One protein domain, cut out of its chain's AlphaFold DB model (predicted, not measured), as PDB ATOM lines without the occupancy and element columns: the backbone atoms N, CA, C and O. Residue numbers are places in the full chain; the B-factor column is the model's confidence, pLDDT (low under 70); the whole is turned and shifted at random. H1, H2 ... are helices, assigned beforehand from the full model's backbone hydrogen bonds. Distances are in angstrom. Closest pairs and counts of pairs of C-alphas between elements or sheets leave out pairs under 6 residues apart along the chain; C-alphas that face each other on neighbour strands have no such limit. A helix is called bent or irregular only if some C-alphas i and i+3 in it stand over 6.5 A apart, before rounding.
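What this domain is: This is residues 2 to 137 of the 138 residues of an uncharacterized protein of Desulfosporosinus acididurans (UniProt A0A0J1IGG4). Four long helices, H1, H3, H4 and H7, run lengthwise along an elongated body, and the short helices H2, H5 and H6 gather at one end. H3 and H7 lie side by side with H4 on another side of H7, an up-and-down bundle in which each helix runs against the one before it in the chain, while H1 is only loosely placed beside H3 and H4, away from H7. The length runs from Asp 25 in H2 at the end with the short helices to Asn 137, just past H7, at the other. The printed part has 136 residues with seven named helices, H1 to H7 in order, and no named strand, and its class is all helix. It is compact, with a radius of gyration of the C-alphas of 15.8 A, and spans 55 by 28 by 23 A.

Where its parts are: H1, residues 2 to 19, begins with C-alpha 2 at (-7.937, 31.582, -15.393) and is 25.7 A long from first to last C-alpha. H2, residues 22 to 25, is neither bent nor irregular, but only just: C-alphas 22 and 25 are 6.1 A apart. H3, residues 31 to 53, measures 33.2 A and begins with C-alpha 31 at (-30.024, 7.420, -7.962). H4, residues 57 to 79, measures 33.7 A. H5, residues 84 to 90, measures 10.1 A, and H6, residues 96 to 101, measures 9.8 A. H7, residues 103 to 135, is the longest helix at 43.4 A and ends with C-alpha 135 at (7.817, 15.119, 0.713). It is irregular, with C-alphas 104 and 107 8.5 A apart, and has a kink of 67 degrees near residue 110.

How they stand to each other: H3, H4 and H7 form the bundle. H3 and H7 touch with 49 pairs of C-alphas within 8 A, at a shallow tilt of 26 degrees, the same way; their closest C-alphas, of Gly 52 and Tyr 125, are 4.1 A apart. H7 touches H4 with residues 114 to 125 alone, closest at the C-alphas of Leu 118 and Trp 67, 6.1 A, at a shallow tilt of 7 degrees, opposite ways. H3 and H4 are close but not clearly touching, with the closest C-alphas, of Arg 51 and Phe 59, 6.7 A apart. H1 is also close to H3 but not clearly touching, at 7.6 A between the C-alphas of Phe 18 and Asn 33. H1 and H7 are apart. H6 touches residues 31 to 37 of H3 alone, at a steep tilt of 38 degrees, with the C-alphas of Gly 98 and Phe 34 closest at 3.6 A. H4 and H5 form a helical hairpin, closest at the C-alphas of Val 77 and Val 86, 5.7 A. H5 also touches H2, where the C-alphas of Met 87 and Leu 23 are closest at 5.5 A. In H1, H3 and H5 every O i to N i+4 pair is within hydrogen-bond range; in H4 it is 18 of 19, in H7 21 of 29, and in H6 0 of 2 beside 3 of 3 O i to N i+3 pairs, while H2 is too short for an i+4 pair.

The domain as a whole: The two C-alphas farthest apart, of Asp 25 and Asn 137, are 55.5 A apart. The printed part has no cut, and the six links between successive helices are tight. The mean pLDDT of the printed part is 72.8; residues 14 to 29, 73 to 114 and 136 to 137 are under 70.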
ATOM      1  N   ILE A   2      -7.207  32.191 -14.263       81.44
ATOM      2  CA  ILE A   2      -7.937  31.582 -15.393       81.44
ATOM      3  C   ILE A   2      -8.454  30.174 -15.059       81.44
ATOM      4  O   ILE A   2      -9.652  29.957 -15.112       81.44
ATOM      5  N   LEU A   3      -7.596  29.268 -14.569       81.88
ATOM      6  CA  LEU A   3      -8.001  27.902 -14.194       81.88
ATOM      7  C   LEU A   3      -9.160  27.843 -13.174       81.88
ATOM      8  O   LEU A   3     -10.060  27.023 -13.313       81.88
ATOM      9  N   ASN A   4      -9.163  28.724 -12.167       78.69
ATOM     10  CA  ASN A   4     -10.236  28.782 -11.168       78.69
ATOM     11  C   ASN A   4     -11.551  29.264 -11.799       78.69
ATOM     12  O   ASN A   4     -12.615  28.736 -11.493       78.69
ATOM     13  N   ILE A   5     -11.461  30.259 -12.688       76.50
ATOM     14  CA  ILE A   5     -12.607  30.815 -13.414       76.50
ATOM     15  C   ILE A   5     -13.190  29.753 -14.348       76.50
ATOM     16  O   ILE A   5     -14.401  29.547 -14.338       76.50
ATOM     17  N   THR A   6     -12.347  29.035 -15.097       81.69
ATOM     18  CA  THR A   6     -12.760  27.923 -15.963       81.69
ATOM     19  C   THR A   6     -13.469  26.832 -15.163       81.69
ATOM     20  O   THR A   6     -14.528  26.361 -15.565       81.69
ATOM     21  N   PHE A   7     -12.934  26.469 -13.995       79.88
ATOM     22  CA  PHE A   7     -13.528  25.452 -13.132       79.88
ATOM     23  C   PHE A   7     -14.871  25.887 -12.523       79.88
ATOM     24  O   PHE A   7     -15.800  25.085 -12.428       79.88
ATOM     25  N   ALA A   8     -15.017  27.164 -12.162       75.31
ATOM     26  CA  ALA A   8     -16.301  27.705 -11.721       75.31
ATOM     27  C   ALA A   8     -17.337  27.761 -12.849       75.31
ATOM     28  O   ALA A   8     -18.487  27.408 -12.619       75.31
ATOM     29  N   HIS A   9     -16.942  28.124 -14.072       76.44
ATOM     30  CA  HIS A   9     -17.850  28.059 -15.222       76.44
ATOM     31  C   HIS A   9     -18.309  26.623 -15.485       76.44
ATOM     32  O   HIS A   9     -19.502  26.388 -15.639       76.44
ATOM     33  N   LEU A  10     -17.388  25.654 -15.452       80.25
ATOM     34  CA  LEU A  10     -17.732  24.235 -15.558       80.25
ATOM     35  C   LEU A  10     -18.706  23.810 -14.449       80.25
ATOM     36  O   LEU A  10     -19.684  23.123 -14.725       80.25
ATOM     37  N   THR A  11     -18.474  24.262 -13.215       72.50
ATOM     38  CA  THR A  11     -19.363  24.016 -12.070       72.50
ATOM     39  C   THR A  11     -20.772  24.546 -12.327       72.50
ATOM     40  O   THR A  11     -21.732  23.800 -12.155       72.50
ATOM     41  N   ILE A  12     -20.897  25.793 -12.788       73.12
ATOM     42  CA  ILE A  12     -22.188  26.425 -13.091       73.12
ATOM     43  C   ILE A  12     -22.898  25.682 -14.226       73.12
ATOM     44  O   ILE A  12     -24.083  25.381 -14.109       73.12
ATOM     45  N   VAL A  13     -22.187  25.332 -15.302       73.75
ATOM     46  CA  VAL A  13     -22.762  24.615 -16.452       73.75
ATOM     47  C   VAL A  13     -23.259  23.228 -16.048       73.75
ATOM     48  O   VAL A  13     -24.406  22.890 -16.328       73.75
ATOM     49  N   LEU A  14     -22.433  22.442 -15.350       69.19
ATOM     50  CA  LEU A  14     -22.808  21.107 -14.878       69.19
ATOM     51  C   LEU A  14     -24.021  21.174 -13.952       69.19
ATOM     52  O   LEU A  14     -24.997  20.452 -14.142       69.19
ATOM     53  N   ALA A  15     -23.986  22.078 -12.979       66.31
ATOM     54  CA  ALA A  15     -25.057  22.213 -12.013       66.31
ATOM     55  C   ALA A  15     -26.356  22.756 -12.655       66.31
ATOM     56  O   ALA A  15     -27.441  22.292 -12.300       66.31
ATOM     57  N   THR A  16     -26.266  23.598 -13.693       65.81
ATOM     58  CA  THR A  16     -27.417  23.987 -14.531       65.81
ATOM     59  C   THR A  16     -28.003  22.785 -15.268       65.81
ATOM     60  O   THR A  16     -29.196  22.523 -15.139       65.81
ATOM     61  N   ILE A  17     -27.180  22.006 -15.982       65.62
ATOM     62  CA  ILE A  17     -27.630  20.817 -16.728       65.62
ATOM     63  C   ILE A  17     -28.346  19.837 -15.796       65.62
ATOM     64  O   ILE A  17     -29.442  19.378 -16.117       65.62
ATOM     65  N   PHE A  18     -27.783  19.571 -14.618       60.41
ATOM     66  CA  PHE A  18     -28.349  18.613 -13.665       60.41
ATOM     67  C   PHE A  18     -29.663  19.079 -13.036       60.41
ATOM     68  O   PHE A  18     -30.504  18.250 -12.700       60.41
ATOM     69  N   ASN A  19     -29.874  20.391 -12.923       56.50
ATOM     70  CA  ASN A  19     -31.086  20.955 -12.335       56.50
ATOM     71  C   ASN A  19     -32.121  21.434 -13.376       56.50
ATOM     72  O   ASN A  19     -33.236  21.764 -12.984       56.50
ATOM     73  N   THR A  20     -31.830  21.410 -14.687       53.25
ATOM     74  CA  THR A  20     -32.777  21.834 -15.752       53.25
ATOM     75  C   THR A  20     -34.100  21.065 -15.768       53.25
ATOM     76  O   THR A  20     -35.139  21.666 -16.018       53.25
ATOM     77  N   LYS A  21     -34.115  19.769 -15.428       47.47
ATOM     78  CA  LYS A  21     -35.375  19.015 -15.232       47.47
ATOM     79  C   LYS A  21     -36.050  19.326 -13.888       47.47
ATOM     80  O   LYS A  21     -37.265  19.228 -13.784       47.47
ATOM     81  N   GLY A  22     -35.261  19.750 -12.896       47.09
ATOM     82  CA  GLY A  22     -35.670  20.304 -11.595       47.09
ATOM     83  C   GLY A  22     -36.523  21.557 -11.662       47.09
ATOM     84  O   GLY A  22     -37.355  21.763 -10.787       47.09
ATOM     85  N   LEU A  23     -36.320  22.353 -12.708       47.16
ATOM     86  CA  LEU A  23     -36.834  23.709 -12.863       47.16
ATOM     87  C   LEU A  23     -38.317  23.813 -13.259       47.16
ATOM     88  O   LEU A  23     -38.870  24.905 -13.187       47.16
ATOM     89  N   VAL A  24     -38.942  22.713 -13.695       45.28
ATOM     90  CA  VAL A  24     -40.319  22.728 -14.228       45.28
ATOM     91  C   VAL A  24     -41.311  22.039 -13.287       45.28
ATOM     92  O   VAL A  24     -42.386  22.583 -13.090       45.28
ATOM     93  N   ASP A  25     -40.926  20.937 -12.625       43.97
ATOM     94  CA  ASP A  25     -41.813  20.201 -11.697       43.97
ATOM     95  C   ASP A  25     -41.100  19.598 -10.466       43.97
ATOM     96  O   ASP A  25     -41.738  18.961  -9.632       43.97
ATOM     97  N   GLY A  26     -39.778  19.773 -10.320       50.22
ATOM     98  CA  GLY A  26     -38.993  19.104  -9.273       50.22
ATOM     99  C   GLY A  26     -39.076  17.569  -9.374       50.22
ATOM    100  O   GLY A  26     -39.823  16.951  -8.618       50.22
ATOM    101  N   PRO A  27     -38.319  16.914 -10.278       50.22
ATOM    102  CA  PRO A  27     -38.380  15.478 -10.433       50.22
ATOM    103  C   PRO A  27     -37.944  14.824  -9.118       50.22
ATOM    104  O   PRO A  27     -37.060  15.352  -8.426       50.22
ATOM    105  N   PRO A  28     -38.541  13.675  -8.770       57.53
ATOM    106  CA  PRO A  28     -38.181  12.958  -7.562       57.53
ATOM    107  C   PRO A  28     -36.668  12.693  -7.543       57.53
ATOM    108  O   PRO A  28     -36.068  12.446  -8.597       57.53
ATOM    109  N   PRO A  29     -36.015  12.777  -6.373       63.88
ATOM    110  CA  PRO A  29     -34.591  12.512  -6.266       63.88
ATOM    111  C   PRO A  29     -34.284  11.101  -6.782       63.88
ATOM    112  O   PRO A  29     -34.825  10.114  -6.294       63.88
ATOM    113  N   THR A  30     -33.427  11.007  -7.800       73.19
ATOM    114  CA  THR A  30     -33.051   9.732  -8.425       73.19
ATOM    115  C   THR A  30     -31.665   9.277  -7.973       73.19
ATOM    116  O   THR A  30     -30.828  10.088  -7.569       73.19
ATOM    117  N   VAL A  31     -31.377   7.983  -8.139       78.06
ATOM    118  CA  VAL A  31     -30.024   7.420  -7.962       78.06
ATOM    119  C   VAL A  31     -28.999   8.154  -8.838       78.06
ATOM    120  O   VAL A  31     -27.874   8.397  -8.410       78.06
ATOM    121  N   LEU A  32     -29.395   8.569 -10.047       75.25
ATOM    122  CA  LEU A  32     -28.538   9.351 -10.935       75.25
ATOM    123  C   LEU A  32     -28.164  10.702 -10.308       75.25
ATOM    124  O   LEU A  32     -26.991  11.067 -10.322       75.25
ATOM    125  N   ASN A  33     -29.124  11.411  -9.704       72.12
ATOM    126  CA  ASN A  33     -28.848  12.671  -9.010       72.12
ATOM    127  C   ASN A  33     -27.839  12.459  -7.878       72.12
ATOM    128  O   ASN A  33     -26.913  13.251  -7.748       72.12
ATOM    129  N   PHE A  34     -27.986  11.377  -7.106       77.31
ATOM    130  CA  PHE A  34     -27.055  11.013  -6.036       77.31
ATOM    131  C   PHE A  34     -25.637  10.752  -6.559       77.31
ATOM    132  O   PHE A  34     -24.677  11.327  -6.050       77.31
ATOM    133  N   ILE A  35     -25.492   9.952  -7.621       81.81
ATOM    134  CA  ILE A  35     -24.188   9.688  -8.252       81.81
ATOM    135  C   ILE A  35     -23.535  11.000  -8.708       81.81
ATOM    136  O   ILE A  35     -22.357  11.235  -8.437       81.81
ATOM    137  N   LEU A  36     -24.302  11.882  -9.351       77.38
ATOM    138  CA  LEU A  36     -23.814  13.184  -9.809       77.38
ATOM    139  C   LEU A  36     -23.402  14.094  -8.642       77.38
ATOM    140  O   LEU A  36     -22.397  14.795  -8.756       77.38
ATOM    141  N   THR A  37     -24.106  14.046  -7.502       78.31
ATOM    142  CA  THR A  37     -23.675  14.708  -6.259       78.31
ATOM    143  C   THR A  37     -22.300  14.243  -5.817       78.31
ATOM    144  O   THR A  37     -21.421  15.061  -5.550       78.31
ATOM    145  N   ILE A  38     -22.104  12.927  -5.732       83.75
ATOM    146  CA  ILE A  38     -20.853  12.349  -5.248       83.75
ATOM    147  C   ILE A  38     -19.705  12.714  -6.191       83.75
ATOM    148  O   ILE A  38     -18.670  13.194  -5.732       83.75
ATOM    149  N   LEU A  39     -19.905  12.576  -7.505       85.50
ATOM    150  CA  LEU A  39     -18.910  12.963  -8.507       85.50
ATOM    151  C   LEU A  39     -18.536  14.444  -8.401       85.50
ATOM    152  O   LEU A  39     -17.355  14.792  -8.456       85.50
ATOM    153  N   PHE A  40     -19.522  15.314  -8.191       83.94
ATOM    154  CA  PHE A  40     -19.294  16.740  -7.998       83.94
ATOM    155  C   PHE A  40     -18.423  17.038  -6.768       83.94
ATOM    156  O   PHE A  40     -17.473  17.819  -6.851       83.94
ATOM    157  N   LEU A  41     -18.706  16.393  -5.633       86.75
ATOM    158  CA  LEU A  41     -17.929  16.562  -4.403       86.75
ATOM    159  C   LEU A  41     -16.495  16.044  -4.561       86.75
ATOM    160  O   LEU A  41     -15.550  16.713  -4.145       86.75
ATOM    161  N   VAL A  42     -16.322  14.889  -5.211       90.50
ATOM    162  CA  VAL A  42     -15.003  14.313  -5.513       90.50
ATOM    163  C   VAL A  42     -14.185  15.248  -6.405       90.50
ATOM    164  O   VAL A  42     -12.982  15.412  -6.192       90.50
ATOM    165  N   LEU A  43     -14.824  15.899  -7.375       89.62
ATOM    166  CA  LEU A  43     -14.176  16.840  -8.284       89.62
ATOM    167  C   LEU A  43     -13.683  18.094  -7.542       89.62
ATOM    168  O   LEU A  43     -12.522  18.478  -7.696       89.62
ATOM    169  N   TRP A  44     -14.503  18.677  -6.662       90.25
ATOM    170  CA  TRP A  44     -14.090  19.799  -5.806       90.25
ATOM    171  C   TRP A  44     -13.001  19.422  -4.799       90.25
ATOM    172  O   TRP A  44     -12.047  20.179  -4.612       90.25
ATOM    173  N   PHE A  45     -13.087  18.232  -4.203       93.06
ATOM    174  CA  PHE A  45     -12.049  17.696  -3.324       93.06
ATOM    175  C   PHE A  45     -10.707  17.545  -4.052       93.06
ATOM    176  O   PHE A  45      -9.680  18.045  -3.589       93.06
ATOM    177  N   SER A  46     -10.721  16.910  -5.227       92.69
ATOM    178  CA  SER A  46      -9.529  16.658  -6.045       92.69
ATOM    179  C   SER A  46      -8.893  17.962  -6.524       92.69
ATOM    180  O   SER A  46      -7.673  18.127  -6.461       92.69
ATOM    181  N   PHE A  47      -9.715  18.928  -6.940       90.81
ATOM    182  CA  PHE A  47      -9.237  20.254  -7.318       90.81
ATOM    183  C   PHE A  47      -8.673  21.019  -6.113       90.81
ATOM    184  O   PHE A  47      -7.630  21.668  -6.225       90.81
ATOM    185  N   GLY A  48      -9.289  20.863  -4.937       92.31
ATOM    186  CA  GLY A  48      -8.750  21.315  -3.660       92.31
ATOM    187  C   GLY A  48      -7.339  20.782  -3.417       92.31
ATOM    188  O   GLY A  48      -6.421  21.580  -3.228       92.31
ATOM    189  N   ILE A  49      -7.136  19.462  -3.509       93.50
ATOM    190  CA  ILE A  49      -5.813  18.824  -3.366       93.50
ATOM    191  C   ILE A  49      -4.815  19.414  -4.355       93.50
ATOM    192  O   ILE A  49      -3.729  19.833  -3.950       93.50
ATOM    193  N   PHE A  50      -5.174  19.475  -5.637       92.44
ATOM    194  CA  PHE A  50      -4.305  19.999  -6.688       92.44
ATOM    195  C   PHE A  50      -3.821  21.422  -6.365       92.44
ATOM    196  O   PHE A  50      -2.622  21.701  -6.367       92.44
ATOM    197  N   ARG A  51      -4.734  22.318  -5.983       92.19
ATOM    198  CA  ARG A  51      -4.403  23.716  -5.660       92.19
ATOM    199  C   ARG A  51      -3.707  23.876  -4.308       92.19
ATOM    200  O   ARG A  51      -2.914  24.807  -4.138       92.19
ATOM    201  N   GLY A  52      -3.981  22.972  -3.368       91.38
ATOM    202  CA  GLY A  52      -3.278  22.841  -2.093       91.38
ATOM    203  C   GLY A  52      -1.811  22.492  -2.298       91.38
ATOM    204  O   GLY A  52      -0.941  23.156  -1.735       91.38
ATOM    205  N   ARG A  53      -1.521  21.541  -3.195       90.25
ATOM    206  CA  ARG A  53      -0.147  21.219  -3.606       90.25
ATOM    207  C   ARG A  53       0.557  22.448  -4.189       90.25
ATOM    208  O   ARG A  53       1.675  22.782  -3.832       90.25
ATOM    209  N   GLU A  54      -0.117  23.244  -5.003       90.88
ATOM    210  CA  GLU A  54       0.503  24.467  -5.528       90.88
ATOM    211  C   GLU A  54       0.623  25.621  -4.500       90.88
ATOM    212  O   GLU A  54       1.070  26.717  -4.856       90.88
ATOM    213  N   ARG A  55       0.189  25.425  -3.240       87.75
ATOM    214  CA  ARG A  55       0.141  26.436  -2.160       87.75
ATOM    215  C   ARG A  55      -0.576  27.731  -2.564       87.75
ATOM    216  O   ARG A  55      -0.301  28.815  -2.043       87.75
ATOM    217  N   LYS A  56      -1.527  27.657  -3.499       88.31
ATOM    218  CA  LYS A  56      -2.175  28.850  -4.066       88.31
ATOM    219  C   LYS A  56      -3.262  29.370  -3.128       88.31
ATOM    220  O   LYS A  56      -4.424  29.003  -3.265       88.31
ATOM    221  N   LYS A  57      -2.906  30.271  -2.206       88.19
ATOM    222  CA  LYS A  57      -3.870  30.927  -1.295       88.19
ATOM    223  C   LYS A  57      -5.000  31.656  -2.037       88.19
ATOM    224  O   LYS A  57      -6.130  31.677  -1.567       88.19
ATOM    225  N   SER A  58      -4.722  32.174  -3.236       87.50
ATOM    226  CA  SER A  58      -5.732  32.797  -4.103       87.50
ATOM    227  C   SER A  58      -6.848  31.842  -4.534       87.50
ATOM    228  O   SER A  58      -7.954  32.294  -4.801       87.50
ATOM    229  N   PHE A  59      -6.596  30.529  -4.588       89.81
ATOM    230  CA  PHE A  59      -7.655  29.543  -4.806       89.81
ATOM    231  C   PHE A  59      -8.544  29.372  -3.575       89.81
ATOM    232  O   PHE A  59      -9.755  29.322  -3.731       89.81
ATOM    233  N   LEU A  60      -7.963  29.327  -2.375       88.19
ATOM    234  CA  LEU A  60      -8.741  29.195  -1.146       88.19
ATOM    235  C   LEU A  60      -9.673  30.399  -0.952       88.19
ATOM    236  O   LEU A  60     -10.862  30.219  -0.715       88.19
ATOM    237  N   ILE A  61      -9.148  31.615  -1.144       88.31
ATOM    238  CA  ILE A  61      -9.942  32.854  -1.105       88.31
ATOM    239  C   ILE A  61     -11.059  32.800  -2.151       88.31
ATOM    240  O   ILE A  61     -12.215  33.062  -1.836       88.31
ATOM    241  N   PHE A  62     -10.726  32.405  -3.384       88.69
ATOM    242  CA  PHE A  62     -11.707  32.245  -4.452       88.69
ATOM    243  C   PHE A  62     -12.809  31.244  -4.089       88.69
ATOM    244  O   PHE A  62     -13.977  31.562  -4.259       88.69
ATOM    245  N   ALA A  63     -12.457  30.064  -3.575       86.88
ATOM    246  CA  ALA A  63     -13.418  29.029  -3.214       86.88
ATOM    247  C   ALA A  63     -14.351  29.498  -2.089       86.88
ATOM    248  O   ALA A  63     -15.559  29.311  -2.190       86.88
ATOM    249  N   ILE A  64     -13.812  30.157  -1.057       87.38
ATOM    250  CA  ILE A  64     -14.613  30.719   0.038       87.38
ATOM    251  C   ILE A  64     -15.596  31.758  -0.497       87.38
ATOM    252  O   ILE A  64     -16.781  31.664  -0.201       87.38
ATOM    253  N   ILE A  65     -15.133  32.716  -1.306       86.00
ATOM    254  CA  ILE A  65     -15.998  33.764  -1.867       86.00
ATOM    255  C   ILE A  65     -17.056  33.154  -2.791       86.00
ATOM    256  O   ILE A  65     -18.233  33.475  -2.664       86.00
ATOM    257  N   PHE A  66     -16.651  32.255  -3.689       83.94
ATOM    258  CA  PHE A  66     -17.544  31.583  -4.632       83.94
ATOM    259  C   PHE A  66     -18.682  30.859  -3.903       83.94
ATOM    260  O   PHE A  66     -19.854  31.075  -4.207       83.94
ATOM    261  N   TRP A  67     -18.344  30.061  -2.888       82.19
ATOM    262  CA  TRP A  67     -19.335  29.324  -2.112       82.19
ATOM    263  C   TRP A  67     -20.142  30.218  -1.165       82.19
ATOM    264  O   TRP A  67     -21.335  29.991  -1.009       82.19
ATOM    265  N   ALA A  68     -19.550  31.264  -0.582       81.75
ATOM    266  CA  ALA A  68     -20.271  32.221   0.259       81.75
ATOM    267  C   ALA A  68     -21.329  33.007  -0.529       81.75
ATOM    268  O   ALA A  68     -22.433  33.207  -0.028       81.75
ATOM    269  N   ILE A  69     -21.021  33.406  -1.769       80.00
ATOM    270  CA  ILE A  69     -21.997  34.038  -2.665       80.00
ATOM    271  C   ILE A  69     -23.136  33.059  -2.958       80.00
ATOM    272  O   ILE A  69     -24.291  33.431  -2.783       80.00
ATOM    273  N   ALA A  70     -22.827  31.808  -3.318       74.12
ATOM    274  CA  ALA A  70     -23.847  30.789  -3.580       74.12
ATOM    275  C   ALA A  70     -24.752  30.529  -2.356       74.12
ATOM    276  O   ALA A  70     -25.973  30.446  -2.491       74.12
ATOM    277  N   LEU A  71     -24.166  30.450  -1.153       74.81
ATOM    278  CA  LEU A  71     -24.887  30.339   0.121       74.81
ATOM    279  C   LEU A  71     -25.811  31.538   0.356       74.81
ATOM    280  O   LEU A  71     -27.002  31.358   0.610       74.81
ATOM    281  N   GLY A  72     -25.273  32.755   0.245       73.44
ATOM    282  CA  GLY A  72     -26.008  33.995   0.481       73.44
ATOM    283  C   GLY A  72     -27.179  34.186  -0.481       73.44
ATOM    284  O   GLY A  72     -28.276  34.534  -0.043       73.44
ATOM    285  N   THR A  73     -26.988  33.893  -1.773       69.94
ATOM    286  CA  THR A  73     -28.083  33.965  -2.751       69.94
ATOM    287  C   THR A  73     -29.191  32.983  -2.408       69.94
ATOM    288  O   THR A  73     -30.362  33.340  -2.484       69.94
ATOM    289  N   THR A  74     -28.858  31.781  -1.941       68.06
ATOM    290  CA  THR A  74     -29.886  30.795  -1.597       68.06
ATOM    291  C   THR A  74     -30.665  31.164  -0.340       68.06
ATOM    292  O   THR A  74     -31.885  31.017  -0.331       68.06
ATOM    293  N   PHE A  75     -30.011  31.718   0.683       69.62
ATOM    294  CA  PHE A  75     -30.708  32.235   1.866       69.62
ATOM    295  C   PHE A  75     -31.719  33.328   1.512       69.62
ATOM    296  O   PHE A  75     -32.862  33.265   1.963       69.62
ATOM    297  N   ILE A  76     -31.326  34.303   0.687       69.44
ATOM    298  CA  ILE A  76     -32.222  35.379   0.228       69.44
ATOM    299  C   ILE A  76     -33.432  34.783  -0.490       69.44
ATOM    300  O   ILE A  76     -34.573  35.175  -0.270       69.44
ATOM    301  N   VAL A  77     -33.181  33.793  -1.332       64.31
ATOM    302  CA  VAL A  77     -34.182  33.249  -2.237       64.31
ATOM    303  C   VAL A  77     -35.166  32.310  -1.531       64.31
ATOM    304  O   VAL A  77     -36.347  32.325  -1.860       64.31
ATOM    305  N   MET A  78     -34.741  31.600  -0.479       64.00
ATOM    306  CA  MET A  78     -35.649  30.882   0.428       64.00
ATOM    307  C   MET A  78     -36.687  31.801   1.093       64.00
ATOM    308  O   MET A  78     -37.794  31.354   1.382       64.00
ATOM    309  N   HIS A  79     -36.361  33.081   1.305       68.00
ATOM    310  CA  HIS A  79     -37.273  34.061   1.906       68.00
ATOM    311  C   HIS A  79     -38.215  34.731   0.889       68.00
ATOM    312  O   HIS A  79     -39.197  35.348   1.295       68.00
ATOM    313  N   LEU A  80     -37.951  34.612  -0.418       62.41
ATOM    314  CA  LEU A  80     -38.724  35.271  -1.484       62.41
ATOM    315  C   LEU A  80     -39.869  34.406  -2.055       62.41
ATOM    316  O   LEU A  80     -40.582  34.854  -2.954       62.41
ATOM    317  N   GLY A  81     -40.084  33.195  -1.527       54.62
ATOM    318  CA  GLY A  81     -41.130  32.266  -1.980       54.62
ATOM    319  C   GLY A  81     -40.746  31.463  -3.237       54.62
ATOM    320  O   GLY A  81     -39.690  31.709  -3.817       54.62
ATOM    321  N   PRO A  82     -41.566  30.478  -3.664       52.84
ATOM    322  CA  PRO A  82     -41.242  29.518  -4.727       52.84
ATOM    323  C   PRO A  82     -41.304  30.172  -6.119       52.84
ATOM    324  O   PRO A  82     -42.254  30.006  -6.876       52.84
ATOM    325  N   ASN A  83     -40.290  30.962  -6.448       55.28
ATOM    326  CA  ASN A  83     -40.112  31.592  -7.750       55.28
ATOM    327  C   ASN A  83     -39.158  30.737  -8.617       55.28
ATOM    328  O   ASN A  83     -38.220  30.162  -8.070       55.28
ATOM    329  N   PRO A  84     -39.303  30.669  -9.950       51.06
ATOM    330  CA  PRO A  84     -38.318  30.058 -10.857       51.06
ATOM    331  C   PRO A  84     -36.847  30.449 -10.587       51.06
ATOM    332  O   PRO A  84     -35.937  29.637 -10.761       51.06
ATOM    333  N   LEU A  85     -36.599  31.664 -10.079       48.81
ATOM    334  CA  LEU A  85     -35.275  32.118  -9.620       48.81
ATOM    335  C   LEU A  85     -34.701  31.288  -8.451       48.81
ATOM    336  O   LEU A  85     -33.484  31.164  -8.321       48.81
ATOM    337  N   VAL A  86     -35.555  30.682  -7.622       50.03
ATOM    338  CA  VAL A  86     -35.199  29.711  -6.569       50.03
ATOM    339  C   VAL A  86     -34.569  28.468  -7.156       50.03
ATOM    340  O   VAL A  86     -33.529  28.015  -6.684       50.03
ATOM    341  N   MET A  87     -35.147  27.951  -8.230       47.75
ATOM    342  CA  MET A  87     -34.669  26.736  -8.866       47.75
ATOM    343  C   MET A  87     -33.352  26.959  -9.625       47.75
ATOM    344  O   MET A  87     -32.483  26.090  -9.595       47.75
ATOM    345  N   VAL A  88     -33.138  28.147 -10.208       49.56
ATOM    346  CA  VAL A  88     -31.841  28.537 -10.797       49.56
ATOM    347  C   VAL A  88     -30.762  28.698  -9.717       49.56
ATOM    348  O   VAL A  88     -29.608  28.353  -9.946       49.56
ATOM    349  N   ASN A  89     -31.114  29.151  -8.510       50.97
ATOM    350  CA  ASN A  89     -30.152  29.263  -7.408       50.97
ATOM    351  C   ASN A  89     -29.805  27.909  -6.771       50.97
ATOM    352  O   ASN A  89     -28.629  27.658  -6.505       50.97
ATOM    353  N   PHE A  90     -30.761  26.981  -6.641       51.28
ATOM    354  CA  PHE A  90     -30.441  25.580  -6.323       51.28
ATOM    355  C   PHE A  90     -29.548  24.942  -7.391       51.28
ATOM    356  O   PHE A  90     -28.668  24.145  -7.065       51.28
ATOM    357  N   ALA A  91     -29.705  25.356  -8.651       47.22
ATOM    358  CA  ALA A  91     -28.818  24.950  -9.729       47.22
ATOM    359  C   ALA A  91     -27.379  25.461  -9.586       47.22
ATOM    360  O   ALA A  91     -26.499  24.903 -10.223       47.22
ATOM    361  N   ILE A  92     -27.103  26.459  -8.742       50.28
ATOM    362  CA  ILE A  92     -25.745  26.967  -8.466       50.28
ATOM    363  C   ILE A  92     -25.139  26.294  -7.218       50.28
ATOM    364  O   ILE A  92     -23.919  26.198  -7.093       50.28
ATOM    365  N   MET A  93     -25.970  25.762  -6.318       57.56
ATOM    366  CA  MET A  93     -25.574  25.267  -4.991       57.56
ATOM    367  C   MET A  93     -24.841  23.920  -4.938       57.56
ATOM    368  O   MET A  93     -24.396  23.543  -3.859       57.56
ATOM    369  N   ALA A  94     -24.662  23.245  -6.077       54.97
ATOM    370  CA  ALA A  94     -24.239  21.848  -6.254       54.97
ATOM    371  C   ALA A  94     -25.418  20.885  -6.484       54.97
ATOM    372  O   ALA A  94     -26.519  21.110  -5.983       54.97
ATOM    373  N   PRO A  95     -25.201  19.762  -7.196       56.47
ATOM    374  CA  PRO A  95     -26.182  18.688  -7.358       56.47
ATOM    375  C   PRO A  95     -26.512  17.954  -6.047       56.47
ATOM    376  O   PRO A  95     -26.826  16.775  -6.072       56.47
ATOM    377  N   VAL A  96     -26.472  18.602  -4.884       55.28
ATOM    378  CA  VAL A  96     -26.774  18.014  -3.573       55.28
ATOM    379  C   VAL A  96     -28.231  17.611  -3.367       55.28
ATOM    380  O   VAL A  96     -28.520  16.853  -2.444       55.28
ATOM    381  N   ASN A  97     -29.125  17.978  -4.287       56.66
ATOM    382  CA  ASN A  97     -30.449  17.362  -4.395       56.66
ATOM    383  C   ASN A  97     -30.392  15.828  -4.499       56.66
ATOM    384  O   ASN A  97     -31.347  15.163  -4.111       56.66
ATOM    385  N   GLY A  98     -29.283  15.248  -4.969       61.12
ATOM    386  CA  GLY A  98     -29.098  13.801  -4.948       61.12
ATOM    387  C   GLY A  98     -29.081  13.195  -3.544       61.12
ATOM    388  O   GLY A  98     -29.499  12.056  -3.387       61.12
ATOM    389  N   PHE A  99     -28.715  13.945  -2.498       68.00
ATOM    390  CA  PHE A  99     -28.827  13.466  -1.116       68.00
ATOM    391  C   PHE A  99     -30.269  13.343  -0.628       68.00
ATOM    392  O   PHE A  99     -30.518  12.567   0.290       68.00
ATOM    393  N   MET A 100     -31.233  14.023  -1.261       65.06
ATOM    394  CA  MET A 100     -32.653  13.822  -0.949       65.06
ATOM    395  C   MET A 100     -33.152  12.424  -1.339       65.06
ATOM    396  O   MET A 100     -34.242  12.051  -0.920       65.06
ATOM    397  N   PHE A 101     -32.365  11.647  -2.100       65.56
ATOM    398  CA  PHE A 101     -32.603  10.217  -2.317       65.56
ATOM    399  C   PHE A 101     -32.541   9.425  -1.000       65.56
ATOM    400  O   PHE A 101     -33.227   8.422  -0.836       65.56
ATOM    401  N   LEU A 102     -31.745   9.890  -0.034       68.44
ATOM    402  CA  LEU A 102     -31.674   9.326   1.309       68.44
ATOM    403  C   LEU A 102     -32.811   9.930   2.150       68.44
ATOM    404  O   LEU A 102     -32.597  10.850   2.942       68.44
ATOM    405  N   GLU A 103     -34.038   9.437   1.939       61.69
ATOM    406  CA  GLU A 103     -35.288   9.992   2.494       61.69
ATOM    407  C   GLU A 103     -35.231  10.278   4.006       61.69
ATOM    408  O   GLU A 103     -35.750  11.295   4.468       61.69
ATOM    409  N   PHE A 104     -34.530   9.438   4.774       60.06
ATOM    410  CA  PHE A 104     -34.398   9.545   6.232       60.06
ATOM    411  C   PHE A 104     -33.600  10.767   6.720       60.06
ATOM    412  O   PHE A 104     -33.643  11.096   7.902       60.06
ATOM    413  N   MET A 105     -32.883  11.458   5.832       55.50
ATOM    414  CA  MET A 105     -32.069  12.625   6.178       55.50
ATOM    415  C   MET A 105     -32.467  13.885   5.414       55.50
ATOM    416  O   MET A 105     -31.763  14.886   5.504       55.50
ATOM    417  N   ARG A 106     -33.583  13.879   4.676       59.62
ATOM    418  CA  ARG A 106     -33.935  14.926   3.704       59.62
ATOM    419  C   ARG A 106     -33.762  16.361   4.219       59.62
ATOM    420  O   ARG A 106     -33.163  17.168   3.523       59.62
ATOM    421  N   SER A 107     -34.230  16.686   5.427       56.03
ATOM    422  CA  SER A 107     -34.116  18.038   6.003       56.03
ATOM    423  C   SER A 107     -32.729  18.346   6.581       56.03
ATOM    424  O   SER A 107     -32.221  19.449   6.406       56.03
ATOM    425  N   GLN A 108     -32.087  17.377   7.235       58.00
ATOM    426  CA  GLN A 108     -30.765  17.546   7.851       58.00
ATOM    427  C   GLN A 108     -29.646  17.595   6.801       58.00
ATOM    428  O   GLN A 108     -28.769  18.459   6.859       58.00
ATOM    429  N   LEU A 109     -29.708  16.704   5.805       59.56
ATOM    430  CA  LEU A 109     -28.807  16.695   4.658       59.56
ATOM    431  C   LEU A 109     -28.981  17.948   3.823       59.56
ATOM    432  O   LEU A 109     -27.982  18.429   3.326       59.56
ATOM    433  N   PHE A 110     -30.184  18.504   3.695       58.66
ATOM    434  CA  PHE A 110     -30.394  19.719   2.915       58.66
ATOM    435  C   PHE A 110     -29.572  20.904   3.440       58.66
ATOM    436  O   PHE A 110     -28.836  21.512   2.671       58.66
ATOM    437  N   PHE A 111     -29.595  21.175   4.750       61.00
ATOM    438  CA  PHE A 111     -28.778  22.249   5.331       61.00
ATOM    439  C   PHE A 111     -27.282  21.919   5.337       61.00
ATOM    440  O   PHE A 111     -26.465  22.771   4.997       61.00
ATOM    441  N   ALA A 112     -26.903  20.684   5.680       64.69
ATOM    442  CA  ALA A 112     -25.496  20.274   5.698       64.69
ATOM    443  C   ALA A 112     -24.869  20.278   4.292       64.69
ATOM    444  O   ALA A 112     -23.718  20.678   4.104       64.69
ATOM    445  N   ALA A 113     -25.644  19.876   3.289       65.50
ATOM    446  CA  ALA A 113     -25.244  19.807   1.897       65.50
ATOM    447  C   ALA A 113     -24.865  21.163   1.301       65.50
ATOM    448  O   ALA A 113     -23.979  21.210   0.452       65.50
ATOM    449  N   MET A 114     -25.489  22.255   1.753       66.75
ATOM    450  CA  MET A 114     -25.182  23.609   1.278       66.75
ATOM    451  C   MET A 114     -23.727  24.001   1.573       66.75
ATOM    452  O   MET A 114     -23.097  24.715   0.797       66.75
ATOM    453  N   PHE A 115     -23.167  23.499   2.676       76.06
ATOM    454  CA  PHE A 115     -21.788  23.773   3.087       76.06
ATOM    455  C   PHE A 115     -20.797  22.711   2.607       76.06
ATOM    456  O   PHE A 115     -19.586  22.942   2.612       76.06
ATOM    457  N   LEU A 116     -21.289  21.543   2.193       80.00
ATOM    458  CA  LEU A 116     -20.464  20.373   1.923       80.00
ATOM    459  C   LEU A 116     -19.430  20.592   0.803       80.00
ATOM    460  O   LEU A 116     -18.276  20.210   1.006       80.00
ATOM    461  N   PRO A 117     -19.751  21.255  -0.328       81.19
ATOM    462  CA  PRO A 117     -18.751  21.569  -1.344       81.19
ATOM    463  C   PRO A 117     -17.628  22.477  -0.829       81.19
ATOM    464  O   PRO A 117     -16.458  22.236  -1.125       81.19
ATOM    465  N   LEU A 118     -17.945  23.485  -0.010       85.69
ATOM    466  CA  LEU A 118     -16.931  24.353   0.594       85.69
ATOM    467  C   LEU A 118     -16.044  23.564   1.562       85.69
ATOM    468  O   LEU A 118     -14.818  23.626   1.463       85.69
ATOM    469  N   ILE A 119     -16.660  22.788   2.457       88.88
ATOM    470  CA  ILE A 119     -15.951  21.960   3.438       88.88
ATOM    471  C   ILE A 119     -15.004  20.998   2.718       88.88
ATOM    472  O   ILE A 119     -13.813  20.969   3.028       88.88
ATOM    473  N   ILE A 120     -15.492  20.262   1.716       90.25
ATOM    474  CA  ILE A 120     -14.677  19.269   1.013       90.25
ATOM    475  C   ILE A 120     -13.554  19.922   0.201       90.25
ATOM    476  O   ILE A 120     -12.443  19.396   0.154       90.25
ATOM    477  N   THR A 121     -13.788  21.114  -0.356       90.00
ATOM    478  CA  THR A 121     -12.750  21.901  -1.037       90.00
ATOM    479  C   THR A 121     -11.643  22.321  -0.071       90.00
ATOM    480  O   THR A 121     -10.459  22.169  -0.380       90.00
ATOM    481  N   CYS A 122     -12.013  22.816   1.114       91.81
ATOM    482  CA  CYS A 122     -11.072  23.207   2.162       91.81
ATOM    483  C   CYS A 122     -10.273  22.006   2.683       91.81
ATOM    484  O   CYS A 122      -9.051  22.092   2.799       91.81
ATOM    485  N   ILE A 123     -10.934  20.871   2.940       94.44
ATOM    486  CA  ILE A 123     -10.264  19.627   3.347       94.44
ATOM    487  C   ILE A 123      -9.282  19.185   2.259       94.44
ATOM    488  O   ILE A 123      -8.118  18.932   2.563       94.44
ATOM    489  N   GLY A 124      -9.708  19.157   0.992       94.50
ATOM    490  CA  GLY A 124      -8.842  18.818  -0.136       94.50
ATOM    491  C   GLY A 124      -7.606  19.717  -0.197       94.50
ATOM    492  O   GLY A 124      -6.481  19.227  -0.284       94.50
ATOM    493  N   TYR A 125      -7.784  21.030  -0.049       94.62
ATOM    494  CA  TYR A 125      -6.679  21.989  -0.009       94.62
ATOM    495  C   TYR A 125      -5.679  21.705   1.122       94.62
ATOM    496  O   TYR A 125      -4.469  21.677   0.883       94.62
ATOM    497  N   LEU A 126      -6.163  21.439   2.339       94.56
ATOM    498  CA  LEU A 126      -5.316  21.092   3.485       94.56
ATOM    499  C   LEU A 126      -4.571  19.766   3.282       94.56
ATOM    500  O   LEU A 126      -3.391  19.666   3.624       94.56
ATOM    501  N   VAL A 127      -5.226  18.763   2.692       94.75
ATOM    502  CA  VAL A 127      -4.584  17.495   2.312       94.75
ATOM    503  C   VAL A 127      -3.460  17.750   1.305       94.75
ATOM    504  O   VAL A 127      -2.340  17.283   1.511       94.75
ATOM    505  N   GLY A 128      -3.709  18.560   0.273       91.75
ATOM    506  CA  GLY A 128      -2.694  18.944  -0.711       91.75
ATOM    507  C   GLY A 128      -1.471  19.631  -0.096       91.75
ATOM    508  O   GLY A 128      -0.340  19.341  -0.488       91.75
ATOM    509  N   LEU A 129      -1.676  20.492   0.909       91.12
ATOM    510  CA  LEU A 129      -0.585  21.126   1.660       91.12
ATOM    511  C   LEU A 129       0.246  20.111   2.456       91.12
ATOM    512  O   LEU A 129       1.479  20.172   2.431       91.12
ATOM    513  N   LYS A 130      -0.416  19.174   3.149       91.06
ATOM    514  CA  LYS A 130       0.253  18.144   3.959       91.06
ATOM    515  C   LYS A 130       1.095  17.190   3.113       91.06
ATOM    516  O   LYS A 130       2.210  16.877   3.518       91.06
ATOM    517  N   ILE A 131       0.604  16.783   1.940       87.69
ATOM    518  CA  ILE A 131       1.335  15.887   1.024       87.69
ATOM    519  C   ILE A 131       2.721  16.456   0.694       87.69
ATOM    520  O   ILE A 131       3.714  15.741   0.763       87.69
ATOM    521  N   ILE A 132       2.817  17.756   0.411       77.56
ATOM    522  CA  ILE A 132       4.108  18.397   0.114       77.56
ATOM    523  C   ILE A 132       4.977  18.540   1.353       77.56
ATOM    524  O   ILE A 132       6.185  18.341   1.277       77.56
ATOM    525  N   SER A 133       4.384  18.884   2.497       72.94
ATOM    526  CA  SER A 133       5.143  18.949   3.747       72.94
ATOM    527  C   SER A 133       5.810  17.612   4.074       72.94
ATOM    528  O   SER A 133       6.918  17.611   4.591       72.94
ATOM    529  N   SER A 134       5.151  16.493   3.763       72.06
ATOM    530  CA  SER A 134       5.712  15.155   3.951       72.06
ATOM    531  C   SER A 134       6.837  14.834   2.965       72.06
ATOM    532  O   SER A 134       7.752  14.112   3.334       72.06
ATOM    533  N   GLN A 135       6.780  15.345   1.729       70.19
ATOM    534  CA  GLN A 135       7.817  15.119   0.713       70.19
ATOM    535  C   GLN A 135       9.097  15.916   0.972       70.19
ATOM    536  O   GLN A 135      10.166  15.460   0.604       70.19
ATOM    537  N   ASN A 136       8.997  17.086   1.603       66.44
ATOM    538  CA  ASN A 136      10.161  17.919   1.924       66.44
ATOM    539  C   ASN A 136      10.907  17.479   3.201       66.44
ATOM    540  O   ASN A 136      11.961  18.035   3.495       66.44
ATOM    541  N   ASN A 137      10.335  16.556   3.980       60.06
ATOM    542  CA  ASN A 137      10.908  16.032   5.227       60.06
ATOM    543  C   ASN A 137      11.551  14.637   5.053       60.06
ATOM    544  O   ASN A 137      11.968  14.041   6.045       60.06
TER     545      ASN A 137